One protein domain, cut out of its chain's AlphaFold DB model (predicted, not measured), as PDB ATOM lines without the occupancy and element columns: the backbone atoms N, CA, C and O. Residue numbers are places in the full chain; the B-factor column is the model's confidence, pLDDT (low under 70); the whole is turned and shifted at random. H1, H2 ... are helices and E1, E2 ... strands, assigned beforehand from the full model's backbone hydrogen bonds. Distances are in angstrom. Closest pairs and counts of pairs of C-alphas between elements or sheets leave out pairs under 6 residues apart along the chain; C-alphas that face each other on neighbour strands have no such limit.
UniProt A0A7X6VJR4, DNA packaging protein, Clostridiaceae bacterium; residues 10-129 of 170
ATOM      1  N   TRP A  10      42.932  32.157  70.573       73.75
ATOM      2  CA  TRP A  10      42.898  32.470  72.012       73.75
ATOM      3  C   TRP A  10      43.065  31.254  72.941       73.75
ATOM      4  O   TRP A  10      43.145  31.423  74.152       73.75
ATOM      5  N   LEU A  11      43.078  30.026  72.408       76.94
ATOM      6  CA  LEU A  11      43.359  28.806  73.179       76.94
ATOM      7  C   LEU A  11      44.850  28.426  73.168       76.94
ATOM      8  O   LEU A  11      45.232  27.434  73.787       76.94
ATOM      9  N   LEU A  12      45.688  29.165  72.436       69.81
ATOM     10  CA  LEU A  12      47.125  28.920  72.381       69.81
ATOM     11  C   LEU A  12      47.798  29.453  73.632       69.81
ATOM     12  O   LEU A  12      47.493  30.548  74.093       69.81
ATOM     13  N   ARG A  13      48.741  28.671  74.151       65.69
ATOM     14  CA  ARG A  13      49.549  29.055  75.298       65.69
ATOM     15  C   ARG A  13      50.978  28.569  75.104       65.69
ATOM     16  O   ARG A  13      51.186  27.391  74.801       65.69
ATOM     17  N   SER A  14      51.939  29.464  75.312       66.94
ATOM     18  CA  SER A  14      53.353  29.112  75.443       66.94
ATOM     19  C   SER A  14      53.571  28.142  76.610       66.94
ATOM     20  O   SER A  14      52.875  28.185  77.627       66.94
ATOM     21  N   LYS A  15      54.557  27.248  76.483       61.56
ATOM     22  CA  LYS A  15      54.941  26.331  77.570       61.56
ATOM     23  C   LYS A  15      55.630  27.050  78.736       61.56
ATOM     24  O   LYS A  15      55.701  26.495  79.831       61.56
ATOM     25  N   HIS A  16      56.150  28.254  78.510       58.25
ATOM     26  CA  HIS A  16      56.938  28.997  79.486       58.25
ATOM     27  C   HIS A  16      56.027  29.933  80.296       58.25
ATOM     28  O   HIS A  16      55.757  31.063  79.902       58.25
ATOM     29  N   GLY A  17      55.499  29.417  81.412       46.75
ATOM     30  CA  GLY A  17      54.631  30.136  82.353       46.75
ATOM     31  C   GLY A  17      55.375  30.752  83.551       46.75
ATOM     32  O   GLY A  17      56.366  30.208  84.030       46.75
ATOM     33  N   ARG A  18      54.839  31.897  83.993       50.03
ATOM     34  CA  ARG A  18      55.320  32.979  84.883       50.03
ATOM     35  C   ARG A  18      56.201  32.639  86.110       50.03
ATOM     36  O   ARG A  18      55.787  31.905  86.994       50.03
ATOM     37  N   ASP A  19      57.331  33.361  86.188       47.31
ATOM     38  CA  ASP A  19      57.803  34.129  87.375       47.31
ATOM     39  C   ASP A  19      58.762  35.278  86.952       47.31
ATOM     40  O   ASP A  19      58.813  36.346  87.552       47.31
ATOM     41  N   LYS A  20      59.388  35.137  85.778       57.88
ATOM     42  CA  LYS A  20      59.664  36.186  84.778       57.88
ATOM     43  C   LYS A  20      59.315  35.521  83.449       57.88
ATOM     44  O   LYS A  20      59.788  34.410  83.236       57.88
ATOM     45  N   LEU A  21      58.433  36.100  82.626       67.88
ATOM     46  CA  LEU A  21      57.886  35.420  81.430       67.88
ATOM     47  C   LEU A  21      58.979  34.763  80.565       67.88
ATOM     48  O   LEU A  21      58.784  33.653  80.082       67.88
ATOM     49  N   PHE A  22      60.163  35.379  80.497       78.50
ATOM     50  CA  PHE A  22      61.355  34.794  79.890       78.50
ATOM     51  C   PHE A  22      62.572  34.937  80.808       78.50
ATOM     52  O   PHE A  22      62.813  36.006  81.372       78.50
ATOM     53  N   LYS A  23      63.337  33.849  80.970       83.31
ATOM     54  CA  LYS A  23      64.578  33.833  81.768       83.31
ATOM     55  C   LYS A  23      65.799  34.290  80.971       83.31
ATOM     56  O   LYS A  23      66.731  34.816  81.569       83.31
ATOM     57  N   THR A  24      65.792  34.085  79.657       88.88
ATOM     58  CA  THR A  24      66.902  34.406  78.752       88.88
ATOM     59  C   THR A  24      66.354  34.989  77.440       88.88
ATOM     60  O   THR A  24      65.191  34.721  77.103       88.88
ATOM     61  N   PRO A  25      67.137  35.802  76.707       90.62
ATOM     62  CA  PRO A  25      66.708  36.376  75.430       90.62
ATOM     63  C   PRO A  25      66.444  35.300  74.365       90.62
ATOM     64  O   PRO A  25      65.567  35.472  73.520       90.62
ATOM     65  N   GLU A  26      67.119  34.154  74.439       91.75
ATOM     66  CA  GLU A  26      66.900  33.021  73.536       91.75
ATOM     67  C   GLU A  26      65.507  32.420  73.714       91.75
ATOM     68  O   GLU A  26      64.856  32.118  72.721       91.75
ATOM     69  N   LEU A  27      65.013  32.305  74.953       89.94
ATOM     70  CA  LEU A  27      63.663  31.796  75.214       89.94
ATOM     71  C   LEU A  27      62.580  32.748  74.693       89.94
ATOM     72  O   LEU A  27      61.540  32.301  74.212       89.94
ATOM     73  N   LEU A  28      62.823  34.060  74.776       91.06
ATOM     74  CA  LEU A  28      61.936  35.062  74.180       91.06
ATOM     75  C   LEU A  28      61.907  34.916  72.653       91.06
ATOM     76  O   LEU A  28      60.837  34.942  72.044       91.06
ATOM     77  N   TRP A  29      63.078  34.735  72.041       94.12
ATOM     78  CA  TRP A  29      63.203  34.523  70.604       94.12
ATOM     79  C   TRP A  29      62.552  33.211  70.147       94.12
ATOM     80  O   TRP A  29      61.818  33.211  69.163       94.12
ATOM     81  N   GLU A  30      62.759  32.115  70.875       92.56
ATOM     82  CA  GLU A  30      62.153  30.813  70.591       92.56
ATOM     83  C   GLU A  30      60.624  30.904  70.618       92.56
ATOM     84  O   GLU A  30      59.973  30.520  69.647       92.56
ATOM     85  N   ALA A  31      60.047  31.521  71.654       91.44
ATOM     86  CA  ALA A  31      58.603  31.737  71.732       91.44
ATOM     87  C   ALA A  31      58.069  32.609  70.581       91.44
ATOM     88  O   ALA A  31      56.971  32.367  70.075       91.44
ATOM     89  N   ALA A  32      58.837  33.608  70.134       94.12
ATOM     90  CA  ALA A  32      58.468  34.410  68.972       94.12
ATOM     91  C   ALA A  32      58.498  33.588  67.676       94.12
ATOM     92  O   ALA A  32      57.558  33.662  66.886       94.12
ATOM     93  N   CYS A  33      59.524  32.756  67.473       94.88
ATOM     94  CA  CYS A  33      59.588  31.831  66.342       94.88
ATOM     95  C   CYS A  33      58.424  30.836  66.344       94.88
ATOM     96  O   CYS A  33      57.812  30.628  65.297       94.88
ATOM     97  N   GLU A  34      58.076  30.263  67.501       92.69
ATOM     98  CA  GLU A  34      56.915  29.377  67.629       92.69
ATOM     99  C   GLU A  34      55.610  30.099  67.256       92.69
ATOM    100  O   GLU A  34      54.778  29.540  66.538       92.69
ATOM    101  N   TYR A  35      55.440  31.354  67.684       94.06
ATOM    102  CA  TYR A  35      54.291  32.179  67.305       94.06
ATOM    103  C   TYR A  35      54.233  32.451  65.791       94.06
ATOM    104  O   TYR A  35      53.164  32.321  65.183       94.06
ATOM    105  N   PHE A  36      55.357  32.807  65.166       95.19
ATOM    106  CA  PHE A  36      55.412  33.064  63.723       95.19
ATOM    107  C   PHE A  36      55.112  31.802  62.917       95.19
ATOM    108  O   PHE A  36      54.275  31.837  62.013       95.19
ATOM    109  N   GLN A  37      55.727  30.678  63.290       93.75
ATOM    110  CA  GLN A  37      55.468  29.387  62.662       93.75
ATOM    111  C   GLN A  37      53.997  28.996  62.808       93.75
ATOM    112  O   GLN A  37      53.355  28.600  61.839       93.75
ATOM    113  N   TRP A  38      53.421  29.205  63.994       91.38
ATOM    114  CA  TRP A  38      52.001  28.968  64.213       91.38
ATOM    115  C   TRP A  38      51.122  29.795  63.264       91.38
ATOM    116  O   TRP A  38      50.153  29.268  62.715       91.38
ATOM    117  N   CYS A  39      51.451  31.068  63.043       92.94
ATOM    118  CA  CYS A  39      50.699  31.928  62.131       92.94
ATOM    119  C   CYS A  39      50.759  31.448  60.672       92.94
ATOM    120  O   CYS A  39      49.745  31.540  59.977       92.94
ATOM    121  N   GLU A  40      51.908  30.938  60.219       91.62
ATOM    122  CA  GLU A  40      52.065  30.358  58.876       91.62
ATOM    123  C   GLU A  40      51.315  29.021  58.741       91.62
ATOM    124  O   GLU A  40      50.622  28.800  57.748       91.62
ATOM    125  N   ASP A  41      51.363  28.168  59.768       91.12
ATOM    126  CA  ASP A  41      50.700  26.856  59.767       91.12
ATOM    127  C   ASP A  41      49.171  26.947  59.929       91.12
ATOM    128  O   ASP A  41      48.449  25.989  59.642       91.12
ATOM    129  N   ASN A  42      48.656  28.090  60.400       89.81
ATOM    130  CA  ASN A  42      47.240  28.298  60.725       89.81
ATOM    131  C   ASN A  42      46.654  29.508  59.971       89.81
ATOM    132  O   ASN A  42      46.273  30.517  60.600       89.81
ATOM    133  N   PRO A  43      46.549  29.411  58.628       90.06
ATOM    134  CA  PRO A  43      45.943  30.449  57.809       90.06
ATOM    135  C   PRO A  43      44.475  30.666  58.185       90.06
ATOM    136  O   PRO A  43      43.793  29.776  58.697       90.06
ATOM    137  N   ILE A  44      43.975  31.869  57.922       88.31
ATOM    138  CA  ILE A  44      42.571  32.207  58.132       88.31
ATOM    139  C   ILE A  44      41.774  31.643  56.961       88.31
ATOM    140  O   ILE A  44      41.937  32.063  55.818       88.31
ATOM    141  N   GLU A  45      40.901  30.690  57.254       87.12
ATOM    142  CA  GLU A  45      39.957  30.148  56.282       87.12
ATOM    143  C   GLU A  45      38.707  31.029  56.205       87.12
ATOM    144  O   GLU A  45      38.097  31.342  57.232       87.12
ATOM    145  N   ALA A  46      38.322  31.416  54.988       82.25
ATOM    146  CA  ALA A  46      37.072  32.116  54.718       82.25
ATOM    147  C   ALA A  46      36.334  31.475  53.534       82.25
ATOM    148  O   ALA A  46      36.942  31.021  52.564       82.25
ATOM    149  N   ALA A  47      35.006  31.440  53.632       80.44
ATOM    150  CA  ALA A  47      34.128  30.962  52.574       80.44
ATOM    151  C   ALA A  47      34.022  32.009  51.452       80.44
ATOM    152  O   ALA A  47      33.549  33.122  51.680       80.44
ATOM    153  N   ASP A  48      34.435  31.645  50.240       74.00
ATOM    154  CA  ASP A  48      34.258  32.444  49.029       74.00
ATOM    155  C   ASP A  48      32.892  32.128  48.407       74.00
ATOM    156  O   ASP A  48      32.738  31.232  47.573       74.00
ATOM    157  N   ASN A  49      31.869  32.862  48.848       64.75
ATOM    158  CA  ASN A  49      30.500  32.738  48.351       64.75
ATOM    159  C   ASN A  49      30.290  33.581  47.081       64.75
ATOM    160  O   ASN A  49      29.428  34.457  47.031       64.75
ATOM    161  N   LYS A  50      31.051  33.304  46.017       64.12
ATOM    162  CA  LYS A  50      30.830  33.880  44.672       64.12
ATOM    163  C   LYS A  50      29.647  33.223  43.944       64.12
ATOM    164  O   LYS A  50      29.784  32.736  42.826       64.12
ATOM    165  N   GLY A  51      28.484  33.163  44.594       59.47
ATOM    166  CA  GLY A  51      27.197  32.821  43.967       59.47
ATOM    167  C   GLY A  51      27.041  31.404  43.392       59.47
ATOM    168  O   GLY A  51      26.033  31.130  42.745       59.47
ATOM    169  N   THR A  52      27.988  30.490  43.609       59.59
ATOM    170  CA  THR A  52      27.881  29.088  43.174       59.59
ATOM    171  C   THR A  52      27.410  28.193  44.323       59.59
ATOM    172  O   THR A  52      27.685  28.465  45.487       59.59
ATOM    173  N   LYS A  53      26.681  27.107  44.011       61.75
ATOM    174  CA  LYS A  53      26.151  26.146  45.007       61.75
ATOM    175  C   LYS A  53      27.239  25.440  45.842       61.75
ATOM    176  O   LYS A  53      26.899  24.782  46.820       61.75
ATOM    177  N   ASN A  54      28.515  25.589  45.478       65.50
ATOM    178  CA  ASN A  54      29.659  25.035  46.194       65.50
ATOM    179  C   ASN A  54      30.408  26.157  46.920       65.50
ATOM    180  O   ASN A  54      30.897  27.091  46.287       65.50
ATOM    181  N   VAL A  55      30.515  26.043  48.243       69.75
ATOM    182  CA  VAL A  55      31.320  26.955  49.061       69.75
ATOM    183  C   VAL A  55      32.794  26.617  48.849       69.75
ATOM    184  O   VAL A  55      33.265  25.578  49.310       69.75
ATOM    185  N   ASN A  56      33.530  27.486  48.162       77.44
ATOM    186  CA  ASN A  56      34.981  27.362  48.067       77.44
ATOM    187  C   ASN A  56      35.616  27.950  49.332       77.44
ATOM    188  O   ASN A  56      35.306  29.075  49.709       77.44
ATOM    189  N   ILE A  57      36.503  27.210  49.995       80.69
ATOM    190  CA  ILE A  57      37.257  27.725  51.146       80.69
ATOM    191  C   ILE A  57      38.570  28.309  50.632       80.69
ATOM    192  O   ILE A  57      39.386  27.596  50.048       80.69
ATOM    193  N   VAL A  58      38.783  29.602  50.867       85.19
ATOM    194  CA  VAL A  58      40.036  30.294  50.555       85.19
ATOM    195  C   VAL A  58      40.843  30.459  51.838       85.19
ATOM    196  O   VAL A  58      40.303  30.807  52.890       85.19
ATOM    197  N   LYS A  59      42.148  30.195  51.749       88.00
ATOM    198  CA  LYS A  59      43.105  30.335  52.850       88.00
ATOM    199  C   LYS A  59      43.865  31.645  52.705       88.00
ATOM    200  O   LYS A  59      44.569  31.846  51.720       88.00
ATOM    201  N   PHE A  60      43.749  32.507  53.703       89.19
ATOM    202  CA  PHE A  60      44.460  33.776  53.784       89.19
ATOM    203  C   PHE A  60      45.609  33.672  54.782       89.19
ATOM    204  O   PHE A  60      45.459  33.081  55.855       89.19
ATOM    205  N   LYS A  61      46.757  34.275  54.458       91.75
ATOM    206  CA  LYS A  61      47.851  34.399  55.427       91.75
ATOM    207  C   LYS A  61      47.402  35.223  56.634       91.75
ATOM    208  O   LYS A  61      46.564  36.119  56.515       91.75
ATOM    209  N   ARG A  62      47.975  34.934  57.800       93.56
ATOM    210  CA  ARG A  62      47.704  35.672  59.034       93.56
ATOM    211  C   ARG A  62      48.718  36.814  59.189       93.56
ATOM    212  O   ARG A  62      49.915  36.536  59.203       93.56
ATOM    213  N   PRO A  63      48.287  38.077  59.332       95.19
ATOM    214  CA  PRO A  63      49.200  39.166  59.663       95.19
ATOM    215  C   PRO A  63      49.794  38.941  61.054       95.19
ATOM    216  O   PRO A  63      49.057  38.625  61.996       95.19
ATOM    217  N   PHE A  64      51.104  39.111  61.202       96.69
ATOM    218  CA  PHE A  64      51.720  39.043  62.526       96.69
ATOM    219  C   PHE A  64      51.404  40.311  63.321       96.69
ATOM    220  O   PHE A  64      51.318  41.409  62.768       96.69
ATOM    221  N   THR A  65      51.235  40.181  64.637       95.75
ATOM    222  CA  THR A  65      50.977  41.331  65.514       95.75
ATOM    223  C   THR A  65      51.652  41.145  66.866       95.75
ATOM    224  O   THR A  65      51.700  40.033  67.387       95.75
ATOM    225  N   ILE A  66      52.108  42.244  67.475       94.88
ATOM    226  CA  ILE A  66      52.638  42.222  68.848       94.88
ATOM    227  C   ILE A  66      51.560  41.742  69.822       94.88
ATOM    228  O   ILE A  66      51.830  40.903  70.670       94.88
ATOM    229  N   LYS A  67      50.312  42.187  69.642       93.25
ATOM    230  CA  LYS A  67      49.158  41.717  70.424       93.25
ATOM    231  C   LYS A  67      48.966  40.203  70.318       93.25
ATOM    232  O   LYS A  67      48.766  39.544  71.330       93.25
ATOM    233  N   GLY A  68      49.053  39.645  69.110       92.31
ATOM    234  CA  GLY A  68      48.962  38.203  68.878       92.31
ATOM    235  C   GLY A  68      50.109  37.433  69.528       92.31
ATOM    236  O   GLY A  68      49.862  36.405  70.151       92.31
ATOM    237  N   PHE A  69      51.331  37.961  69.449       92.88
ATOM    238  CA  PHE A  69      52.488  37.407  70.152       92.88
ATOM    239  C   PHE A  69      52.310  37.446  71.680       92.88
ATOM    240  O   PHE A  69      52.524  36.438  72.349       92.88
ATOM    241  N   CYS A  70      51.844  38.567  72.238       91.44
ATOM    242  CA  CYS A  70      51.568  38.696  73.671       91.44
ATOM    243  C   CYS A  70      50.510  37.684  74.123       91.44
ATOM    244  O   CYS A  70      50.728  36.975  75.100       91.44
ATOM    245  N   LEU A  71      49.411  37.549  73.370       89.44
ATOM    246  CA  LEU A  71      48.371  36.554  73.647       89.44
ATOM    247  C   LEU A  71      48.915  35.124  73.592       89.44
ATOM    248  O   LEU A  71      48.589  34.320  74.458       89.44
ATOM    249  N   TYR A  72      49.781  34.818  72.623       88.00
ATOM    250  CA  TYR A  72      50.456  33.521  72.549       88.00
ATOM    251  C   TYR A  72      51.312  33.242  73.796       88.00
ATOM    252  O   TYR A  72      51.342  32.120  74.306       88.00
ATOM    253  N   CYS A  73      51.966  34.276  74.322       85.69
ATOM    254  CA  CYS A  73      52.764  34.209  75.544       85.69
ATOM    255  C   CYS A  73      51.934  34.260  76.839       85.69
ATOM    256  O   CYS A  73      52.525  34.263  77.912       85.69
ATOM    257  N   ASP A  74      50.597  34.295  76.765       84.94
ATOM    258  CA  ASP A  74      49.705  34.496  77.923       84.94
ATOM    259  C   ASP A  74      50.014  35.806  78.683       84.94
ATOM    260  O   ASP A  74      49.981  35.880  79.913       84.94
ATOM    261  N   ALA A  75      50.356  36.854  77.928       85.69
ATOM    262  CA  ALA A  75      50.721  38.173  78.425       85.69
ATOM    263  C   ALA A  75      49.834  39.276  77.825       85.69
ATOM    264  O   ALA A  75      49.218  39.126  76.767       85.69
ATOM    265  N   SER A  76      49.784  40.424  78.502       86.75
ATOM    266  CA  SER A  76      49.112  41.618  77.987       86.75
ATOM    267  C   SER A  76      50.046  42.429  77.084       86.75
ATOM    268  O   SER A  76      51.266  42.386  77.218       86.75
ATOM    269  N   GLU A  77      49.479  43.232  76.184       87.88
ATOM    270  CA  GLU A  77      50.261  44.214  75.414       87.88
ATOM    271  C   GLU A  77      50.971  45.220  76.335       87.88
ATOM    272  O   GLU A  77      52.097  45.634  76.076       87.88
ATOM    273  N   HIS A  78      50.326  45.568  77.453       88.75
ATOM    274  CA  HIS A  78      50.917  46.418  78.478       88.75
ATOM    275  C   HIS A  78      52.202  45.811  79.047       88.75
ATOM    276  O   HIS A  78      53.204  46.514  79.124       88.75
ATOM    277  N   TRP A  79      52.208  44.502  79.332       88.00
ATOM    278  CA  TRP A  79      53.411  43.805  79.785       88.00
ATOM    279  C   TRP A  79      54.565  43.959  78.797       88.00
ATOM    280  O   TRP A  79      55.672  44.241  79.232       88.00
ATOM    281  N   TYR A  80      54.337  43.812  77.489       89.12
ATOM    282  CA  TYR A  80      55.418  43.920  76.502       89.12
ATOM    283  C   TYR A  80      56.025  45.329  76.472       89.12
ATOM    284  O   TYR A  80      57.246  45.484  76.447       89.12
ATOM    285  N   ASN A  81      55.176  46.358  76.544       89.88
ATOM    286  CA  ASN A  81      55.619  47.752  76.575       89.88
ATOM    287  C   ASN A  81      56.382  48.088  77.866       89.88
ATOM    288  O   ASN A  81      57.443  48.706  77.802       89.88
ATOM    289  N   GLU A  82      55.879  47.656  79.026       88.94
ATOM    290  CA  GLU A  82      56.568  47.828  80.310       88.94
ATOM    291  C   GLU A  82      57.874  47.043  80.359       88.94
ATOM    292  O   GLU A  82      58.893  47.568  80.793       88.94
ATOM    293  N   TYR A  83      57.859  45.802  79.874       85.69
ATOM    294  CA  TYR A  83      59.028  44.943  79.799       85.69
ATOM    295  C   TYR A  83      60.124  45.615  78.982       85.69
ATOM    296  O   TYR A  83      61.215  45.811  79.498       85.69
ATOM    297  N   LYS A  84      59.820  46.061  77.757       87.50
ATOM    298  CA  LYS A  84      60.783  46.768  76.907       87.50
ATOM    299  C   LYS A  84      61.273  48.074  77.543       87.50
ATOM    300  O   LYS A  84      62.457  48.377  77.446       87.50
ATOM    301  N   GLY A  85      60.386  48.829  78.195       87.69
ATOM    302  CA  GLY A  85      60.723  50.095  78.853       87.69
ATOM    303  C   GLY A  85      61.544  49.951  80.138       87.69
ATOM    304  O   GLY A  85      62.274  50.871  80.493       87.69
ATOM    305  N   ALA A  86      61.442  48.812  80.826       87.00
ATOM    306  CA  ALA A  86      62.173  48.528  82.059       87.00
ATOM    307  C   ALA A  86      63.579  47.945  81.827       87.00
ATOM    308  O   ALA A  86      64.359  47.864  82.776       87.00
ATOM    309  N   LEU A  87      63.905  47.515  80.601       87.19
ATOM    310  CA  LEU A  87      65.233  47.000  80.257       87.19
ATOM    311  C   LEU A  87      66.242  48.148  80.182       87.19
ATOM    312  O   LEU A  87      66.044  49.111  79.441       87.19
ATOM    313  N   ASP A  88      67.357  48.022  80.904       87.38
ATOM    314  CA  ASP A  88      68.458  48.976  80.784       87.38
ATOM    315  C   ASP A  88      69.227  48.704  79.474       87.38
ATOM    316  O   ASP A  88      69.690  47.574  79.264       87.38
ATOM    317  N   PRO A  89      69.418  49.705  78.593       86.44
ATOM    318  CA  PRO A  89      70.189  49.549  77.361       86.44
ATOM    319  C   PRO A  89      71.622  49.032  77.542       86.44
ATOM    320  O   PRO A  89      72.188  48.485  76.596       86.44
ATOM    321  N   LYS A  90      72.229  49.220  78.721       84.38
ATOM    322  CA  LYS A  90      73.605  48.788  79.007       84.38
ATOM    323  C   LYS A  90      73.684  47.348  79.503       84.38
ATOM    324  O   LYS A  90      74.574  46.621  79.077       84.38
ATOM    325  N   GLU A  91      72.753  46.940  80.359       84.44
ATOM    326  CA  GLU A  91      72.774  45.623  81.017       84.44
ATOM    327  C   GLU A  91      71.942  44.571  80.270       84.44
ATOM    328  O   GLU A  91      72.180  43.372  80.385       84.44
ATOM    329  N   ASN A  92      70.936  44.995  79.500       87.12
ATOM    330  CA  ASN A  92      69.966  44.096  78.875       87.12
ATOM    331  C   ASN A  92      69.892  44.251  77.354       87.12
ATOM    332  O   ASN A  92      68.838  44.037  76.749       87.12
ATOM    333  N   LYS A  93      71.022  44.593  76.732       90.75
ATOM    334  CA  LYS A  93      71.127  44.790  75.285       90.75
ATOM    335  C   LYS A  93      70.579  43.603  74.485       90.75
ATOM    336  O   LYS A  93      69.791  43.814  73.572       90.75
ATOM    337  N   ASP A  94      70.898  42.373  74.880       91.50
ATOM    338  CA  ASP A  94      70.463  41.173  74.149       91.50
ATOM    339  C   ASP A  94      68.935  41.008  74.139       91.50
ATOM    340  O   ASP A  94      68.344  40.634  73.127       91.50
ATOM    341  N   PHE A  95      68.261  41.344  75.244       91.44
ATOM    342  CA  PHE A  95      66.798  41.328  75.297       91.44
ATOM    343  C   PHE A  95      66.185  42.417  74.417       91.44
ATOM    344  O   PHE A  95      65.208  42.156  73.714       91.44
ATOM    345  N   LEU A  96      66.762  43.622  74.417       92.56
ATOM    346  CA  LEU A  96      66.311  44.714  73.554       92.56
ATOM    347  C   LEU A  96      66.505  44.387  72.071       92.56
ATOM    348  O   LEU A  96      65.609  44.656  71.270       92.56
ATOM    349  N   ASP A  97      67.630  43.769  71.717       94.69
ATOM    350  CA  ASP A  97      67.927  43.335  70.354       94.69
ATOM    351  C   ASP A  97      66.912  42.279  69.886       94.69
ATOM    352  O   ASP A  97      66.393  42.372  68.771       94.69
ATOM    353  N   VAL A  98      66.539  41.326  70.750       95.12
ATOM    354  CA  VAL A  98      65.471  40.356  70.451       95.12
ATOM    355  C   VAL A  98      64.111  41.043  70.293       95.12
ATOM    356  O   VAL A  98      63.424  40.779  69.305       95.12
ATOM    357  N   CYS A  99      63.724  41.950  71.195       94.25
ATOM    358  CA  CYS A  99      62.472  42.709  71.076       94.25
ATOM    359  C   CYS A  99      62.403  43.493  69.753       94.25
ATOM    360  O   CYS A  99      61.413  43.407  69.026       94.25
ATOM    361  N   HIS A 100      63.475  44.205  69.385       95.69
ATOM    362  CA  HIS A 100      63.543  44.909  68.103       95.69
ATOM    363  C   HIS A 100      63.483  43.963  66.911       95.69
ATOM    364  O   HIS A 100      62.808  44.262  65.927       95.69
ATOM    365  N   LYS A 101      64.147  42.811  66.985       97.06
ATOM    366  CA  LYS A 101      64.098  41.807  65.923       97.06
ATOM    367  C   LYS A 101      62.678  41.278  65.710       97.06
ATOM    368  O   LYS A 101      62.250  41.141  64.567       97.06
ATOM    369  N   ILE A 102      61.939  41.017  66.790       96.50
ATOM    370  CA  ILE A 102      60.530  40.595  66.743       96.50
ATOM    371  C   ILE A 102      59.675  41.670  66.062       96.50
ATOM    372  O   ILE A 102      58.933  41.368  65.127       96.50
ATOM    373  N   GLU A 103      59.807  42.928  66.485       96.25
ATOM    374  CA  GLU A 103      59.082  44.063  65.898       96.25
ATOM    375  C   GLU A 103      59.398  44.248  64.410       96.25
ATOM    376  O   GLU A 103      58.480  44.438  63.610       96.25
ATOM    377  N   LEU A 104      60.672  44.134  64.028       97.50
ATOM    378  CA  LEU A 104      61.119  44.276  62.645       97.50
ATOM    379  C   LEU A 104      60.522  43.187  61.748       97.50
ATOM    380  O   LEU A 104      60.025  43.488  60.668       97.50
ATOM    381  N   ILE A 105      60.500  41.935  62.207       98.00
ATOM    382  CA  ILE A 105      59.900  40.821  61.456       98.00
ATOM    383  C   ILE A 105      58.397  41.026  61.279       98.00
ATOM    384  O   ILE A 105      57.868  40.841  60.182       98.00
ATOM    385  N   ILE A 106      57.706  41.435  62.345       97.69
ATOM    386  CA  ILE A 106      56.272  41.737  62.305       97.69
ATOM    387  C   ILE A 106      55.987  42.879  61.325       97.69
ATOM    388  O   ILE A 106      55.021  42.810  60.562       97.69
ATOM    389  N   TYR A 107      56.819  43.921  61.336       97.75
ATOM    390  CA  TYR A 107      56.720  45.036  60.403       97.75
ATOM    391  C   TYR A 107      56.910  44.565  58.956       97.75
ATOM    392  O   TYR A 107      56.019  44.780  58.135       97.75
ATOM    393  N   SER A 108      58.021  43.884  58.657       97.75
ATOM    394  CA  SER A 108      58.360  43.420  57.309       97.75
ATOM    395  C   SER A 108      57.300  42.485  56.740       97.75
ATOM    396  O   SER A 108      56.839  42.706  55.627       97.75
ATOM    397  N   GLN A 109      56.824  41.505  57.516       97.56
ATOM    398  CA  GLN A 109      55.796  40.574  57.044       97.56
ATOM    399  C   GLN A 109      54.515  41.298  56.620       97.56
ATOM    400  O   GLN A 109      53.963  41.018  55.553       97.56
ATOM    401  N   LYS A 110      54.056  42.253  57.436       97.00
ATOM    402  CA  LYS A 110      52.876  43.061  57.127       97.00
ATOM    403  C   LYS A 110      53.114  43.957  55.918       97.00
ATOM    404  O   LYS A 110      52.257  44.007  55.040       97.00
ATOM    405  N   PHE A 111      54.252  44.646  55.877       97.19
ATOM    406  CA  PHE A 111      54.605  45.556  54.794       97.19
ATOM    407  C   PHE A 111      54.687  44.822  53.453       97.19
ATOM    408  O   PHE A 111      53.960  45.173  52.524       97.19
ATOM    409  N   ASP A 112      55.482  43.755  53.380       96.94
ATOM    410  CA  ASP A 112      55.665  42.962  52.167       96.94
ATOM    411  C   ASP A 112      54.336  42.347  51.727       96.94
ATOM    412  O   ASP A 112      53.944  42.468  50.567       96.94
ATOM    413  N   GLY A 113      53.585  41.759  52.667       95.75
ATOM    414  CA  GLY A 113      52.277  41.172  52.390       95.75
ATOM    415  C   GLY A 113      51.248  42.191  51.892       95.75
ATOM    416  O   GLY A 113      50.434  41.863  51.029       95.75
ATOM    417  N   ALA A 114      51.282  43.431  52.381       95.81
ATOM    418  CA  ALA A 114      50.456  44.514  51.856       95.81
ATOM    419  C   ALA A 114      50.914  44.959  50.460       95.81
ATOM    420  O   ALA A 114      50.072  45.168  49.587       95.81
ATOM    421  N   ALA A 115      52.228  45.054  50.230       95.44
ATOM    422  CA  ALA A 115      52.806  45.478  48.957       95.44
ATOM    423  C   ALA A 115      52.445  44.533  47.799       95.44
ATOM    424  O   ALA A 115      52.204  44.993  46.686       95.44
ATOM    425  N   ILE A 116      52.348  43.226  48.063       95.62
ATOM    426  CA  ILE A 116      51.971  42.219  47.054       95.62
ATOM    427  C   ILE A 116      50.477  41.855  47.064       95.62
ATOM    428  O   ILE A 116      50.060  40.935  46.364       95.62
ATOM    429  N   GLY A 117      49.655  42.553  47.856       92.81
ATOM    430  CA  GLY A 117      48.201  42.368  47.885       92.81
ATOM    431  C   GLY A 117      47.699  41.129  48.639       92.81
ATOM    432  O   GLY A 117      46.527  40.781  48.511       92.81
ATOM    433  N   ILE A 118      48.542  40.471  49.444       92.94
ATOM    434  CA  ILE A 118      48.109  39.403  50.364       92.94
ATOM    435  C   ILE A 118      47.262  39.990  51.499       92.94
ATOM    436  O   ILE A 118      46.265  39.395  51.909       92.94
ATOM    437  N   PHE A 119      47.659  41.155  52.015       94.44
ATOM    438  CA  PHE A 119      46.934  41.866  53.063       94.44
ATOM    439  C   PHE A 119      46.235  43.103  52.510       94.44
ATOM    440  O   PHE A 119      46.648  43.692  51.514       94.44
ATOM    441  N   ASN A 120      45.176  43.535  53.193       94.31
ATOM    442  CA  ASN A 120      44.510  44.782  52.847       94.31
ATOM    443  C   ASN A 120      45.449  45.970  53.125       94.31
ATOM    444  O   ASN A 120      45.665  46.331  54.285       94.31
ATOM    445  N   ALA A 121      45.971  46.586  52.062       94.56
ATOM    446  CA  ALA A 121      46.957  47.659  52.152       94.56
ATOM    447  C   ALA A 121      46.487  48.842  53.015       94.56
ATOM    448  O   ALA A 121      47.259  49.350  53.817       94.56
ATOM    449  N   ASN A 122      45.207  49.222  52.942       94.31
ATOM    450  CA  ASN A 122      44.671  50.344  53.719       94.31
ATOM    451  C   ASN A 122      44.603  50.053  55.226       94.31
ATOM    452  O   ASN A 122      44.700  50.970  56.039       94.31
ATOM    453  N   ILE A 123      44.376  48.798  55.623       95.31
ATOM    454  CA  ILE A 123      44.389  48.408  57.040       95.31
ATOM    455  C   ILE A 123      45.828  48.355  57.547       95.31
ATOM    456  O   ILE A 123      46.124  48.932  58.591       95.31
ATOM    457  N   ILE A 124      46.726  47.729  56.783       96.12
ATOM    458  CA  ILE A 124      48.135  47.606  57.160       96.12
ATOM    459  C   ILE A 124      48.833  48.970  57.198       96.12
ATOM    460  O   ILE A 124      49.570  49.229  58.140       96.12
ATOM    461  N   ALA A 125      48.565  49.871  56.251       94.38
ATOM    462  CA  ALA A 125      49.141  51.216  56.255       94.38
ATOM    463  C   ALA A 125      48.805  51.974  57.548       94.38
ATOM    464  O   ALA A 125      49.690  52.569  58.156       94.38
ATOM    465  N   ARG A 126      47.555  51.874  58.023       94.38
ATOM    466  CA  ARG A 126      47.127  52.482  59.294       94.38
ATOM    467  C   ARG A 126      47.759  51.811  60.512       94.38
ATOM    468  O   ARG A 126      48.168  52.510  61.428       94.38
ATOM    469  N   ASP A 127      47.852  50.482  60.518       94.25
ATOM    470  CA  ASP A 127      48.474  49.718  61.610       94.25
ATOM    471  C   ASP A 127      49.991  49.970  61.717       94.25
ATOM    472  O   ASP A 127      50.531  50.051  62.816       94.25
ATOM    473  N   LEU A 128      50.676  50.150  60.583       93.75
ATOM    474  CA  LEU A 128      52.100  50.491  60.516       93.75
ATOM    475  C   LEU A 128      52.386  51.993  60.696       93.75
ATOM    476  O   LEU A 128      53.551  52.380  60.757       93.75
ATOM    477  N   GLY A 129      51.356  52.844  60.748       92.44
ATOM    478  CA  GLY A 129      51.512  54.299  60.843       92.44
ATOM    479  C   GLY A 129      52.036  54.970  59.565       92.44
ATOM    480  O   GLY A 129      52.571  56.078  59.627       92.44
TER     481      GLY A 129
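AT A GLANCE: This is residues 10 to 129 of the 170 residues of the protein "DNA packaging protein" of Clostridiaceae bacterium (UniProt A0A7X6VJR4). Two long helices, H1 and H4, lie side by side and run the same way, with the short helices H2 and H3 along one side of them. Beyond the end of H1 a thin two-stranded hairpin, E1 and E2, reaches out as an arm that makes much of the length, while H5 folds back beside the end of H4. The printed part has 120 residues, with five named helices and two named strands in the order H1, E1, E2, H2, H3, H4, H5; the sheet, E1 - E2, is antiparallel. The class is mostly helix. The whole is loose, with a radius of gyration of the C-alphas of 16.9 A and spans of 60 by 30 by 21 A.

HOW THE PARTS SIT: Residues 10 to 24 hold no named element; their C-alphas lie 13 to 22 A from the mean of all C-alphas. H1, residues 25 to 41, touches H4, residues 93 to 115, with its residues 25 to 32 alone, at a shallow tilt of 18 degrees, the same way; the closest C-alphas, of Pro 25 and Phe 95, are 5.0 A apart. E1, residues 44 to 48, and E2, residues 56 to 60, form a hairpin at 146 degrees, with N 46 and O 58 at 2.9 A and N 60 and O 44 at 2.8 A, within hydrogen-bond range. H2, residues 66 to 72, only just touches H1, with 3 pairs of C-alphas within 8 A, the closest those of Phe 69 and Tyr 35 at 6.2 A; they are about perpendicular at 90 degrees. H2 touches H3, residues 77 to 86, where the closest C-alphas, of Lys 67 and Glu 77, are 5.7 A apart. H3 is close to H4 but not clearly touching, with the C-alphas of Lys 84 and Leu 96 closest at 6.8 A. H5, residues 121 to 127, forms a helical hairpin with H4 at a shallow tilt of 25 degrees, opposite ways, the closest C-alphas being those of Ala 114 and Ala 121 at 4.7 A. Helix packing is part aligned, part crossed: two of four touching pairs are at a shallow tilt. Every O i to N i+4 pair is within hydrogen-bond range in H1, H2, H3 and H4, and 2 of 3 in H5.

IN THESE COORDINATES: H1 begins at C-alpha 25, (66.708, 36.376, 75.430), and is 24.3 A long. E1 measures 12.3 A and E2 12.8 A. H4 is 32.1 A long, and H3 14.3 A. H5 ends at C-alpha 127, (48.474, 49.718, 61.610).

THE WHOLE: The C-alphas farthest apart, of Lys 53 and Lys 90, are 62.6 A apart. The printed part has no cut and no long link. Its mean pLDDT is 86.7; residues 12 to 21 and 49 to 55 are under 70.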